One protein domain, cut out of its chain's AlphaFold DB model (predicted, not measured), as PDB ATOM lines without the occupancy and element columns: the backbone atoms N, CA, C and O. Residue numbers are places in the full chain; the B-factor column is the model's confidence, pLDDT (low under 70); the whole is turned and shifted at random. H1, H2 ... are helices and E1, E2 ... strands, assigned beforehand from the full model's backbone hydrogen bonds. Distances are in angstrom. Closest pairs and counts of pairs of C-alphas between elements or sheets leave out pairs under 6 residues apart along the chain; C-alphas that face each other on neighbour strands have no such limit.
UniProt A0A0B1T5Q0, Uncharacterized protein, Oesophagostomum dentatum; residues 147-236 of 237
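AT A GLANCE: This is residues 147 to 236 of the 237 residues of an uncharacterized protein of Oesophagostomum dentatum (UniProt A0A0B1T5Q0). With little regular structure, the domain makes two lobes end to end: the long hairpin E1 and E2 with short E5 beside E1, and the small hairpin E3 and E4 with helix H1. The 90 printed residues run E1, E2, E3, E4, H1, E5, mostly strand, with 32 residues in named elements. The sheet E2, E1, E5 is mixed; E3 and E4 are antiparallel. The whole is compact, radius of gyration of the C-alphas 13.8 A, spanning 45 by 25 by 21 A.

IN THESE COORDINATES: E1, residues 163 to 170, begins at C-alpha 163 (-17.953, -2.309, 46.253); E2 is residues 173 to 180; each spans 20.5 A. E3 is residues 200 to 203, E4 212 to 214, H1 218 to 223, and E5 234 to 236, ending at C-alpha 236 (-4.427, -0.283, 51.734).

HOW THE PARTS SIT: In hairpin E1 and E2, N 166 and O 177 are 2.8 A apart. E5 is parallel to E1, N 167 to O 234 2.8 A. In hairpin E3 and E4, N 202 and O 212 are 2.9 A apart. H1 has 1 of 2 O i to N i+4 pairs within hydrogen-bond range.

THE WHOLE: The farthest C-alphas, Thr 172 and Ser 218, are 47.7 A apart. The printed part has no cut; the link E2 to E3 is long. Residues 206 to 208 have pLDDT under 70.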
ATOM      1  N   GLY A 147     -18.362 -11.225  44.305       83.56
ATOM      2  CA  GLY A 147     -18.274  -9.776  44.442       83.56
ATOM      3  C   GLY A 147     -19.020  -9.178  45.640       83.56
ATOM      4  O   GLY A 147     -19.206  -7.964  45.670       83.56
ATOM      5  N   GLU A 148     -19.485  -9.988  46.600       89.12
ATOM      6  CA  GLU A 148     -19.973  -9.494  47.899       89.12
ATOM      7  C   GLU A 148     -18.821  -9.032  48.807       89.12
ATOM      8  O   GLU A 148     -17.656  -9.374  48.587       89.12
ATOM      9  N   ASN A 149     -19.153  -8.276  49.855       89.25
ATOM     10  CA  ASN A 149     -18.195  -7.829  50.864       89.25
ATOM     11  C   ASN A 149     -17.363  -8.995  51.433       89.25
ATOM     12  O   ASN A 149     -17.913 -10.025  51.826       89.25
ATOM     13  N   GLY A 150     -16.044  -8.826  51.485       88.69
ATOM     14  CA  GLY A 150     -15.088  -9.827  51.960       88.69
ATOM     15  C   GLY A 150     -14.763 -10.944  50.962       88.69
ATOM     16  O   GLY A 150     -13.982 -11.834  51.292       88.69
ATOM     17  N   THR A 151     -15.336 -10.939  49.752       90.56
ATOM     18  CA  THR A 151     -14.972 -11.925  48.719       90.56
ATOM     19  C   THR A 151     -13.684 -11.552  48.007       90.56
ATOM     20  O   THR A 151     -13.396 -10.374  47.823       90.56
ATOM     21  N   ALA A 152     -12.912 -12.561  47.599       91.06
ATOM     22  CA  ALA A 152     -11.659 -12.340  46.896       91.06
ATOM     23  C   ALA A 152     -11.888 -11.701  45.518       91.06
ATOM     24  O   ALA A 152     -12.775 -12.131  44.775       91.06
ATOM     25  N   CYS A 153     -11.071 -10.711  45.171       91.56
ATOM     26  CA  CYS A 153     -11.162  -9.976  43.907       91.56
ATOM     27  C   CYS A 153      -9.788  -9.807  43.260       91.56
ATOM     28  O   CYS A 153      -8.764  -9.882  43.936       91.56
ATOM     29  N   VAL A 154      -9.755  -9.587  41.946       91.50
ATOM     30  CA  VAL A 154      -8.533  -9.200  41.226       91.50
ATOM     31  C   VAL A 154      -8.621  -7.746  40.778       91.50
ATOM     32  O   VAL A 154      -7.600  -7.084  40.699       91.50
ATOM     33  N   ALA A 155      -9.819  -7.234  40.503       91.25
ATOM     34  CA  ALA A 155     -10.050  -5.829  40.181       91.25
ATOM     35  C   ALA A 155     -11.457  -5.376  40.605       91.25
ATOM     36  O   ALA A 155     -12.313  -6.206  40.927       91.25
ATOM     37  N   HIS A 156     -11.733  -4.065  40.564       90.88
ATOM     38  CA  HIS A 156     -13.055  -3.511  40.905       90.88
ATOM     39  C   HIS A 156     -14.212  -4.165  40.131       90.88
ATOM     40  O   HIS A 156     -15.291  -4.343  40.689       90.88
ATOM     41  N   LYS A 157     -14.000  -4.580  38.875       89.75
ATOM     42  CA  LYS A 157     -15.018  -5.273  38.058       89.75
ATOM     43  C   LYS A 157     -15.478  -6.629  38.605       89.75
ATOM     44  O   LYS A 157     -16.534  -7.109  38.195       89.75
ATOM     45  N   ASP A 158     -14.689  -7.258  39.476       90.50
ATOM     46  CA  ASP A 158     -15.044  -8.538  40.100       90.50
ATOM     47  C   ASP A 158     -15.976  -8.341  41.305       90.50
ATOM     48  O   ASP A 158     -16.628  -9.287  41.756       90.50
ATOM     49  N   CYS A 159     -16.060  -7.105  41.806       90.56
ATOM     50  CA  CYS A 159     -16.914  -6.706  42.910       90.56
ATOM     51  C   CYS A 159     -18.291  -6.237  42.418       90.56
ATOM     52  O   CYS A 159     -18.471  -5.792  41.282       90.56
ATOM     53  N   ARG A 160     -19.308  -6.347  43.280       88.38
ATOM     54  CA  ARG A 160     -20.637  -5.805  42.978       88.38
ATOM     55  C   ARG A 160     -20.591  -4.273  42.879       88.38
ATOM     56  O   ARG A 160     -19.744  -3.646  43.508       88.38
ATOM     57  N   PRO A 161     -21.533  -3.641  42.154       84.50
ATOM     58  CA  PRO A 161     -21.666  -2.184  42.166       84.50
ATOM     59  C   PRO A 161     -21.731  -1.628  43.602       84.50
ATOM     60  O   PRO A 161     -22.415  -2.203  44.451       84.50
ATOM     61  N   GLY A 162     -20.999  -0.542  43.870       83.38
ATOM     62  CA  GLY A 162     -20.831   0.031  45.218       83.38
ATOM     63  C   GLY A 162     -19.820  -0.705  46.113       83.38
ATOM     64  O   GLY A 162     -19.745  -0.437  47.308       83.38
ATOM     65  N   HIS A 163     -19.075  -1.671  45.569       90.62
ATOM     66  CA  HIS A 163     -17.953  -2.309  46.253       90.62
ATOM     67  C   HIS A 163     -16.660  -2.041  45.484       90.62
ATOM     68  O   HIS A 163     -16.627  -2.095  44.253       90.62
ATOM     69  N   CYS A 164     -15.580  -1.809  46.219       92.50
ATOM     70  CA  CYS A 164     -14.245  -1.635  45.675       92.50
ATOM     71  C   CYS A 164     -13.385  -2.867  45.951       92.50
ATOM     72  O   CYS A 164     -13.509  -3.470  47.009       92.50
ATOM     73  N   CYS A 165     -12.486  -3.230  45.037       93.56
ATOM     74  CA  CYS A 165     -11.458  -4.221  45.313       93.56
ATOM     75  C   CYS A 165     -10.303  -3.548  46.059       93.56
ATOM     76  O   CYS A 165      -9.736  -2.578  45.554       93.56
ATOM     77  N   HIS A 166      -9.984  -4.054  47.246       93.50
ATOM     78  CA  HIS A 166      -8.892  -3.585  48.088       93.50
ATOM     79  C   HIS A 166      -7.812  -4.652  48.174       93.50
ATOM     80  O   HIS A 166      -8.122  -5.814  48.424       93.50
ATOM     81  N   HIS A 167      -6.558  -4.262  47.991       91.75
ATOM     82  CA  HIS A 167      -5.380  -5.063  48.279       91.75
ATOM     83  C   HIS A 167      -4.874  -4.671  49.662       91.75
ATOM     84  O   HIS A 167      -4.222  -3.638  49.814       91.75
ATOM     85  N   ILE A 168      -5.215  -5.482  50.660       87.75
ATOM     86  CA  ILE A 168      -4.854  -5.244  52.055       87.75
ATOM     87  C   ILE A 168      -3.517  -5.931  52.309       87.75
ATOM     88  O   ILE A 168      -3.436  -7.164  52.274       87.75
ATOM     89  N   ILE A 169      -2.485  -5.127  52.562       84.19
ATOM     90  CA  ILE A 169      -1.139  -5.595  52.900       84.19
ATOM     91  C   ILE A 169      -1.015  -5.574  54.418       84.19
ATOM     92  O   ILE A 169      -0.825  -4.528  55.026       84.19
ATOM     93  N   THR A 170      -1.117  -6.733  55.064       79.81
ATOM     94  CA  THR A 170      -0.779  -6.847  56.491       79.81
ATOM     95  C   THR A 170       0.588  -7.503  56.639       79.81
ATOM     96  O   THR A 170       0.965  -8.329  55.817       79.81
ATOM     97  N   LYS A 171       1.317  -7.232  57.736       71.69
ATOM     98  CA  LYS A 171       2.651  -7.820  58.026       71.69
ATOM     99  C   LYS A 171       2.738  -9.356  57.915       71.69
ATOM    100  O   LYS A 171       3.837  -9.896  57.967       71.69
ATOM    101  N   THR A 172       1.605 -10.055  57.836       72.00
ATOM    102  CA  THR A 172       1.527 -11.522  57.788       72.00
ATOM    103  C   THR A 172       0.721 -12.071  56.610       72.00
ATOM    104  O   THR A 172       0.916 -13.236  56.284       72.00
ATOM    105  N   ASN A 173      -0.141 -11.277  55.957       77.06
ATOM    106  CA  ASN A 173      -1.002 -11.730  54.863       77.06
ATOM    107  C   ASN A 173      -1.267 -10.609  53.849       77.06
ATOM    108  O   ASN A 173      -1.681  -9.513  54.240       77.06
ATOM    109  N   ASP A 174      -1.144 -10.950  52.568       84.94
ATOM    110  CA  ASP A 174      -1.581 -10.129  51.439       84.94
ATOM    111  C   ASP A 174      -2.895 -10.704  50.909       84.94
ATOM    112  O   ASP A 174      -2.934 -11.820  50.378       84.94
ATOM    113  N   THR A 175      -3.994  -9.973  51.084       88.88
ATOM    114  CA  THR A 175      -5.313 -10.431  50.626       88.88
ATOM    115  C   THR A 175      -6.026  -9.351  49.842       88.88
ATOM    116  O   THR A 175      -6.134  -8.213  50.296       88.88
ATOM    117  N   THR A 176      -6.569  -9.728  48.686       92.31
ATOM    118  CA  THR A 176      -7.433  -8.861  47.891       92.31
ATOM    119  C   THR A 176      -8.894  -9.175  48.156       92.31
ATOM    120  O   THR A 176      -9.331 -10.297  47.905       92.31
ATOM    121  N   ILE A 177      -9.662  -8.207  48.652       92.62
ATOM    122  CA  ILE A 177     -11.076  -8.403  48.987       92.62
ATOM    123  C   ILE A 177     -11.963  -7.261  48.496       92.62
ATOM    124  O   ILE A 177     -11.542  -6.110  48.418       92.62
ATOM    125  N   CYS A 178     -13.219  -7.570  48.186       92.88
ATOM    126  CA  CYS A 178     -14.238  -6.564  47.914       92.88
ATOM    127  C   CYS A 178     -14.691  -5.899  49.218       92.88
ATOM    128  O   CYS A 178     -15.119  -6.590  50.141       92.88
ATOM    129  N   VAL A 179     -14.666  -4.572  49.273       91.88
ATOM    130  CA  VAL A 179     -15.084  -3.755  50.417       91.88
ATOM    131  C   VAL A 179     -16.247  -2.865  49.997       91.88
ATOM    132  O   VAL A 179     -16.192  -2.226  48.946       91.88
ATOM    133  N   VAL A 180     -17.309  -2.831  50.803       91.38
ATOM    134  CA  VAL A 180     -18.438  -1.911  50.594       91.38
ATOM    135  C   VAL A 180     -18.026  -0.500  50.968       91.38
ATOM    136  O   VAL A 180     -17.586  -0.258  52.089       91.38
ATOM    137  N   HIS A 181     -18.286   0.430  50.059       88.19
ATOM    138  CA  HIS A 181     -18.225   1.856  50.336       88.19
ATOM    139  C   HIS A 181     -19.592   2.487  50.086       88.19
ATOM    140  O   HIS A 181     -20.448   1.936  49.396       88.19
ATOM    141  N   GLY A 182     -19.819   3.642  50.696       88.50
ATOM    142  CA  GLY A 182     -21.099   4.340  50.638       88.50
ATOM    143  C   GLY A 182     -20.918   5.834  50.822       88.50
ATOM    144  O   GLY A 182     -21.657   6.444  51.591       88.50
ATOM    145  N   LEU A 183     -19.903   6.406  50.168       91.81
ATOM    146  CA  LEU A 183     -19.604   7.827  50.286       91.81
ATOM    147  C   LEU A 183     -20.809   8.661  49.835       91.81
ATOM    148  O   LEU A 183     -21.423   8.397  48.793       91.81
ATOM    149  N   THR A 184     -21.159   9.645  50.659       93.38
ATOM    150  CA  THR A 184     -22.264  10.573  50.414       93.38
ATOM    151  C   THR A 184     -21.885  11.607  49.363       93.38
ATOM    152  O   THR A 184     -20.727  11.733  48.967       93.38
ATOM    153  N   GLU A 185     -22.866  12.378  48.905       91.69
ATOM    154  CA  GLU A 185     -22.606  13.493  47.999       91.69
ATOM    155  C   GLU A 185     -21.587  14.473  48.613       91.69
ATOM    156  O   GLU A 185     -21.625  14.732  49.816       91.69
ATOM    157  N   HIS A 186     -20.691  15.007  47.783       90.44
ATOM    158  CA  HIS A 186     -19.576  15.902  48.120       90.44
ATOM    159  C   HIS A 186     -18.446  15.288  48.963       90.44
ATOM    160  O   HIS A 186     -17.497  15.991  49.298       90.44
ATOM    161  N   ALA A 187     -18.496  13.992  49.279       91.31
ATOM    162  CA  ALA A 187     -17.370  13.312  49.910       91.31
ATOM    163  C   ALA A 187     -16.233  13.085  48.903       91.31
ATOM    164  O   ALA A 187     -16.498  12.772  47.738       91.31
ATOM    165  N   SER A 188     -14.984  13.214  49.354       91.38
ATOM    166  CA  SER A 188     -13.808  12.967  48.520       91.38
ATOM    167  C   SER A 188     -13.684  11.485  48.164       91.38
ATOM    168  O   SER A 188     -13.905  10.605  48.996       91.38
ATOM    169  N   CYS A 189     -13.354  11.205  46.907       90.94
ATOM    170  CA  CYS A 189     -13.272   9.856  46.362       90.94
ATOM    171  C   CYS A 189     -12.036   9.699  45.475       90.94
ATOM    172  O   CYS A 189     -11.567  10.637  44.838       90.94
ATOM    173  N   ILE A 190     -11.512   8.479  45.439       89.56
ATOM    174  CA  ILE A 190     -10.379   8.061  44.610       89.56
ATOM    175  C   ILE A 190     -10.894   7.380  43.337       89.56
ATOM    176  O   ILE A 190     -10.341   7.576  42.255       89.56
ATOM    177  N   ASP A 191     -11.963   6.589  43.458       90.31
ATOM    178  CA  ASP A 191     -12.598   5.905  42.333       90.31
ATOM    179  C   ASP A 191     -14.122   5.828  42.510       90.31
ATOM    180  O   ASP A 191     -14.653   5.850  43.624       90.31
ATOM    181  N   GLY A 192     -14.842   5.701  41.394       89.44
ATOM    182  CA  GLY A 192     -16.305   5.694  41.355       89.44
ATOM    183  C   GLY A 192     -16.956   4.571  42.162       89.44
ATOM    184  O   GLY A 192     -18.102   4.711  42.578       89.44
ATOM    185  N   CYS A 193     -16.237   3.476  42.436       90.31
ATOM    186  CA  CYS A 193     -16.739   2.383  43.268       90.31
ATOM    187  C   CYS A 193     -16.974   2.785  44.735       90.31
ATOM    188  O   CYS A 193     -17.705   2.080  45.429       90.31
ATOM    189  N   GLN A 194     -16.368   3.888  45.203       91.88
ATOM    190  CA  GLN A 194     -16.482   4.337  46.592       91.88
ATOM    191  C   GLN A 194     -17.781   5.108  46.871       91.88
ATOM    192  O   GLN A 194     -18.243   5.196  48.011       91.88
ATOM    193  N   CYS A 195     -18.377   5.681  45.828       92.25
ATOM    194  CA  CYS A 195     -19.583   6.480  45.949       92.25
ATOM    195  C   CYS A 195     -20.826   5.608  46.170       92.25
ATOM    196  O   CYS A 195     -20.928   4.486  45.670       92.25
ATOM    197  N   SER A 196     -21.801   6.149  46.907       90.56
ATOM    198  CA  SER A 196     -23.117   5.524  47.057       90.56
ATOM    199  C   SER A 196     -23.791   5.282  45.699       90.56
ATOM    200  O   SER A 196     -23.495   5.932  44.694       90.56
ATOM    201  N   THR A 197     -24.744   4.350  45.662       81.81
ATOM    202  CA  THR A 197     -25.508   4.046  44.451       81.81
ATOM    203  C   THR A 197     -26.121   5.323  43.872       81.81
ATOM    204  O   THR A 197     -26.782   6.057  44.601       81.81
ATOM    205  N   GLN A 198     -25.968   5.536  42.558       86.69
ATOM    206  CA  GLN A 198     -26.418   6.725  41.800       86.69
ATOM    207  C   GLN A 198     -25.515   7.967  41.894       86.69
ATOM    208  O   GLN A 198     -25.829   8.980  41.266       86.69
ATOM    209  N   LEU A 199     -24.403   7.891  42.623       90.94
ATOM    210  CA  LEU A 199     -23.354   8.905  42.609       90.94
ATOM    211  C   LEU A 199     -22.165   8.411  41.779       90.94
ATOM    212  O   LEU A 199     -21.890   7.212  41.721       90.94
ATOM    213  N   SER A 200     -21.459   9.348  41.158       91.44
ATOM    214  CA  SER A 200     -20.214   9.087  40.437       91.44
ATOM    215  C   SER A 200     -19.092   9.923  41.040       91.44
ATOM    216  O   SER A 200     -19.348  11.006  41.564       91.44
ATOM    217  N   CYS A 201     -17.855   9.433  40.965       92.12
ATOM    218  CA  CYS A 201     -16.684  10.190  41.397       92.12
ATOM    219  C   CYS A 201     -16.262  11.155  40.283       92.12
ATOM    220  O   CYS A 201     -15.848  10.721  39.204       92.12
ATOM    221  N   PHE A 202     -16.419  12.453  40.530       92.44
ATOM    222  CA  PHE A 202     -16.147  13.518  39.575       92.44
ATOM    223  C   PHE A 202     -14.836  14.208  39.886       92.44
ATOM    224  O   PHE A 202     -14.606  14.605  41.026       92.44
ATOM    225  N   LEU A 203     -14.019  14.403  38.855       89.75
ATOM    226  CA  LEU A 203     -12.859  15.273  38.934       89.75
ATOM    227  C   LEU A 203     -13.296  16.688  38.517       89.75
ATOM    228  O   LEU A 203     -13.677  16.870  37.357       89.75
ATOM    229  N   PRO A 204     -13.313  17.674  39.431       82.50
ATOM    230  CA  PRO A 204     -13.699  19.034  39.079       82.50
ATOM    231  C   PRO A 204     -12.708  19.655  38.095       82.50
ATOM    232  O   PRO A 204     -11.494  19.524  38.238       82.50
ATOM    233  N   GLU A 205     -13.232  20.387  37.119       72.75
ATOM    234  CA  GLU A 205     -12.418  21.211  36.233       72.75
ATOM    235  C   GLU A 205     -12.071  22.522  36.961       72.75
ATOM    236  O   GLU A 205     -12.888  23.436  37.061       72.75
ATOM    237  N   GLY A 206     -10.878  22.593  37.564       69.31
ATOM    238  CA  GLY A 206     -10.405  23.775  38.296       69.31
ATOM    239  C   GLY A 206      -9.181  23.514  39.183       69.31
ATOM    240  O   GLY A 206      -8.557  22.462  39.109       69.31
ATOM    241  N   ASN A 207      -8.850  24.467  40.064       63.81
ATOM    242  CA  ASN A 207      -7.732  24.376  41.028       63.81
ATOM    243  C   ASN A 207      -7.945  23.349  42.162       63.81
ATOM    244  O   ASN A 207      -7.105  23.232  43.054       63.81
ATOM    245  N   ILE A 208      -9.076  22.642  42.171       66.75
ATOM    246  CA  ILE A 208      -9.401  21.635  43.180       66.75
ATOM    247  C   ILE A 208      -8.925  20.292  42.630       66.75
ATOM    248  O   ILE A 208      -9.457  19.796  41.646       66.75
ATOM    249  N   THR A 209      -7.897  19.712  43.242       75.75
ATOM    250  CA  THR A 209      -7.290  18.453  42.778       75.75
ATOM    251  C   THR A 209      -7.994  17.202  43.298       75.75
ATOM    252  O   THR A 209      -7.650  16.093  42.898       75.75
ATOM    253  N   GLU A 210      -8.947  17.358  44.214       84.88
ATOM    254  CA  GLU A 210      -9.637  16.241  44.850       84.88
ATOM    255  C   GLU A 210     -10.958  15.949  44.145       84.88
ATOM    256  O   GLU A 210     -11.805  16.829  43.969       84.88
ATOM    257  N   ALA A 211     -11.127  14.695  43.728       90.62
ATOM    258  CA  ALA A 211     -12.376  14.228  43.160       90.62
ATOM    259  C   ALA A 211     -13.412  13.991  44.265       90.62
ATOM    260  O   ALA A 211     -13.063  13.626  45.390       90.62
ATOM    261  N   PHE A 212     -14.690  14.187  43.948       92.31
ATOM    262  CA  PHE A 212     -15.781  14.030  44.909       92.31
ATOM    263  C   PHE A 212     -17.006  13.341  44.309       92.31
ATOM    264  O   PHE A 212     -17.260  13.385  43.104       92.31
ATOM    265  N   CYS A 213     -17.789  12.693  45.168       92.62
ATOM    266  CA  CYS A 213     -19.010  12.012  44.766       92.62
ATOM    267  C   CYS A 213     -20.112  13.031  44.457       92.62
ATOM    268  O   CYS A 213     -20.529  13.787  45.329       92.62
ATOM    269  N   LYS A 214     -20.637  13.037  43.235       92.38
ATOM    270  CA  LYS A 214     -21.746  13.912  42.823       92.38
ATOM    271  C   LYS A 214     -22.742  13.128  41.974       92.38
ATOM    272  O   LYS A 214     -22.399  12.117  41.357       92.38
ATOM    273  N   LYS A 215     -24.000  13.566  41.954       92.06
ATOM    274  CA  LYS A 215     -24.992  13.037  41.015       92.06
ATOM    275  C   LYS A 215     -24.780  13.665  39.640       92.06
ATOM    276  O   LYS A 215     -24.769  14.886  39.516       92.06
ATOM    277  N   ALA A 216     -24.647  12.834  38.609       89.38
ATOM    278  CA  ALA A 216     -24.437  13.325  37.252       89.38
ATOM    279  C   ALA A 216     -25.612  14.204  36.790       89.38
ATOM    280  O   ALA A 216     -26.753  13.736  36.705       89.38
ATOM    281  N   SER A 217     -25.332  15.473  36.492       89.56
ATOM    282  CA  SER A 217     -26.257  16.359  35.784       89.56
ATOM    283  C   SER A 217     -26.148  16.161  34.270       89.56
ATOM    284  O   SER A 217     -25.210  15.541  33.773       89.56
ATOM    285  N   SER A 218     -27.096  16.701  33.503       87.94
ATOM    286  CA  SER A 218     -27.066  16.605  32.036       87.94
ATOM    287  C   SER A 218     -25.818  17.235  31.411       87.94
ATOM    288  O   SER A 218     -25.373  16.763  30.372       87.94
ATOM    289  N   VAL A 219     -25.255  18.272  32.042       87.00
ATOM    290  CA  VAL A 219     -24.010  18.920  31.596       87.00
ATOM    291  C   VAL A 219     -22.816  18.019  31.898       87.00
ATOM    292  O   VAL A 219     -21.998  17.756  31.022       87.00
ATOM    293  N   ASP A 220     -22.784  17.441  33.099       85.00
ATOM    294  CA  ASP A 220     -21.717  16.526  33.503       85.00
ATOM    295  C   ASP A 220     -21.647  15.287  32.592       85.00
ATOM    296  O   ASP A 220     -20.579  14.725  32.381       85.00
ATOM    297  N   VAL A 221     -22.771  14.809  32.047       83.12
ATOM    298  CA  VAL A 221     -22.779  13.652  31.127       83.12
ATOM    299  C   VAL A 221     -22.091  13.965  29.795       83.12
ATOM    300  O   VAL A 221     -21.567  13.053  29.158       83.12
ATOM    301  N   LEU A 222     -22.097  15.229  29.369       84.62
ATOM    302  CA  LEU A 222     -21.507  15.658  28.103       84.62
ATOM    303  C   LEU A 222     -20.036  16.055  28.254       84.62
ATOM    304  O   LEU A 222     -19.235  15.729  27.383       84.62
ATOM    305  N   GLU A 223     -19.698  16.740  29.347       82.75
ATOM    306  CA  GLU A 223     -18.400  17.413  29.514       82.75
ATOM    307  C   GLU A 223     -17.644  16.969  30.776       82.75
ATOM    308  O   GLU A 223     -16.467  17.262  30.930       82.75
ATOM    309  N   GLY A 224     -18.283  16.226  31.682       80.31
ATOM    310  CA  GLY A 224     -17.685  15.846  32.957       80.31
ATOM    311  C   GLY A 224     -16.565  14.814  32.827       80.31
ATOM    312  O   GLY A 224     -16.657  13.843  32.072       80.31
ATOM    313  N   SER A 225     -15.530  14.979  33.650       86.50
ATOM    314  CA  SER A 225     -14.457  14.000  33.828       86.50
ATOM    315  C   SER A 225     -14.760  13.071  35.009       86.50
ATOM    316  O   SER A 225     -14.842  13.503  36.161       86.50
ATOM    317  N   TYR A 226     -14.917  11.777  34.724       88.88
ATOM    318  CA  TYR A 226     -15.282  10.751  35.705       88.88
ATOM    319  C   TYR A 226     -14.091   9.858  36.040       88.88
ATOM    320  O   TYR A 226     -13.401   9.363  35.146       88.88
ATOM    321  N   LEU A 227     -13.907   9.566  37.324       87.44
ATOM    322  CA  LEU A 227     -12.981   8.532  37.769       87.44
ATOM    323  C   LEU A 227     -13.738   7.212  37.887       87.44
ATOM    324  O   LEU A 227     -14.559   7.018  38.783       87.44
ATOM    325  N   TYR A 228     -13.496   6.327  36.922       85.06
ATOM    326  CA  TYR A 228     -14.048   4.980  36.933       85.06
ATOM    327  C   TYR A 228     -13.071   3.991  36.298       85.06
ATOM    328  O   TYR A 228     -13.042   3.805  35.078       85.06
ATOM    329  N   ARG A 229     -12.239   3.361  37.129       86.19
ATOM    330  CA  ARG A 229     -11.206   2.419  36.678       86.19
ATOM    331  C   ARG A 229     -11.583   0.985  37.050       86.19
ATOM    332  O   ARG A 229     -11.189   0.443  38.068       86.19
ATOM    333  N   GLN A 230     -12.306   0.308  36.160       83.75
ATOM    334  CA  GLN A 230     -12.766  -1.074  36.391       83.75
ATOM    335  C   GLN A 230     -11.645  -2.097  36.632       83.75
ATOM    336  O   GLN A 230     -11.867  -3.103  37.309       83.75
ATOM    337  N   ASP A 231     -10.467  -1.847  36.061       86.88
ATOM    338  CA  ASP A 231      -9.299  -2.725  36.142       86.88
ATOM    339  C   ASP A 231      -8.313  -2.326  37.255       86.88
ATOM    340  O   ASP A 231      -7.248  -2.931  37.354       86.88
ATOM    341  N   SER A 232      -8.629  -1.320  38.084       86.38
ATOM    342  CA  SER A 232      -7.778  -0.958  39.222       86.38
ATOM    343  C   SER A 232      -8.105  -1.747  40.491       86.38
ATOM    344  O   SER A 232      -9.071  -2.516  40.560       86.38
ATOM    345  N   ILE A 233      -7.241  -1.552  41.485       88.88
ATOM    346  CA  ILE A 233      -7.356  -2.037  42.856       88.88
ATOM    347  C   ILE A 233      -6.917  -0.881  43.758       88.88
ATOM    348  O   ILE A 233      -5.968  -0.168  43.417       88.88
ATOM    349  N   ILE A 234      -7.580  -0.699  44.895       87.75
ATOM    350  CA  ILE A 234      -7.145   0.239  45.934       87.75
ATOM    351  C   ILE A 234      -6.155  -0.489  46.840       87.75
ATOM    352  O   ILE A 234      -6.442  -1.590  47.297       87.75
ATOM    353  N   VAL A 235      -4.977   0.083  47.073       85.31
ATOM    354  CA  VAL A 235      -3.975  -0.522  47.959       85.31
ATOM    355  C   VAL A 235      -4.095   0.122  49.333       85.31
ATOM    356  O   VAL A 235      -3.834   1.317  49.463       85.31
ATOM    357  N   ASP A 236      -4.457  -0.682  50.330       77.94
ATOM    358  CA  ASP A 236      -4.427  -0.283  51.734       77.94
ATOM    359  C   ASP A 236      -3.130  -0.833  52.343       77.94
ATOM    360  O   ASP A 236      -2.926  -2.052  52.392       77.94
TER     361      ASP A 236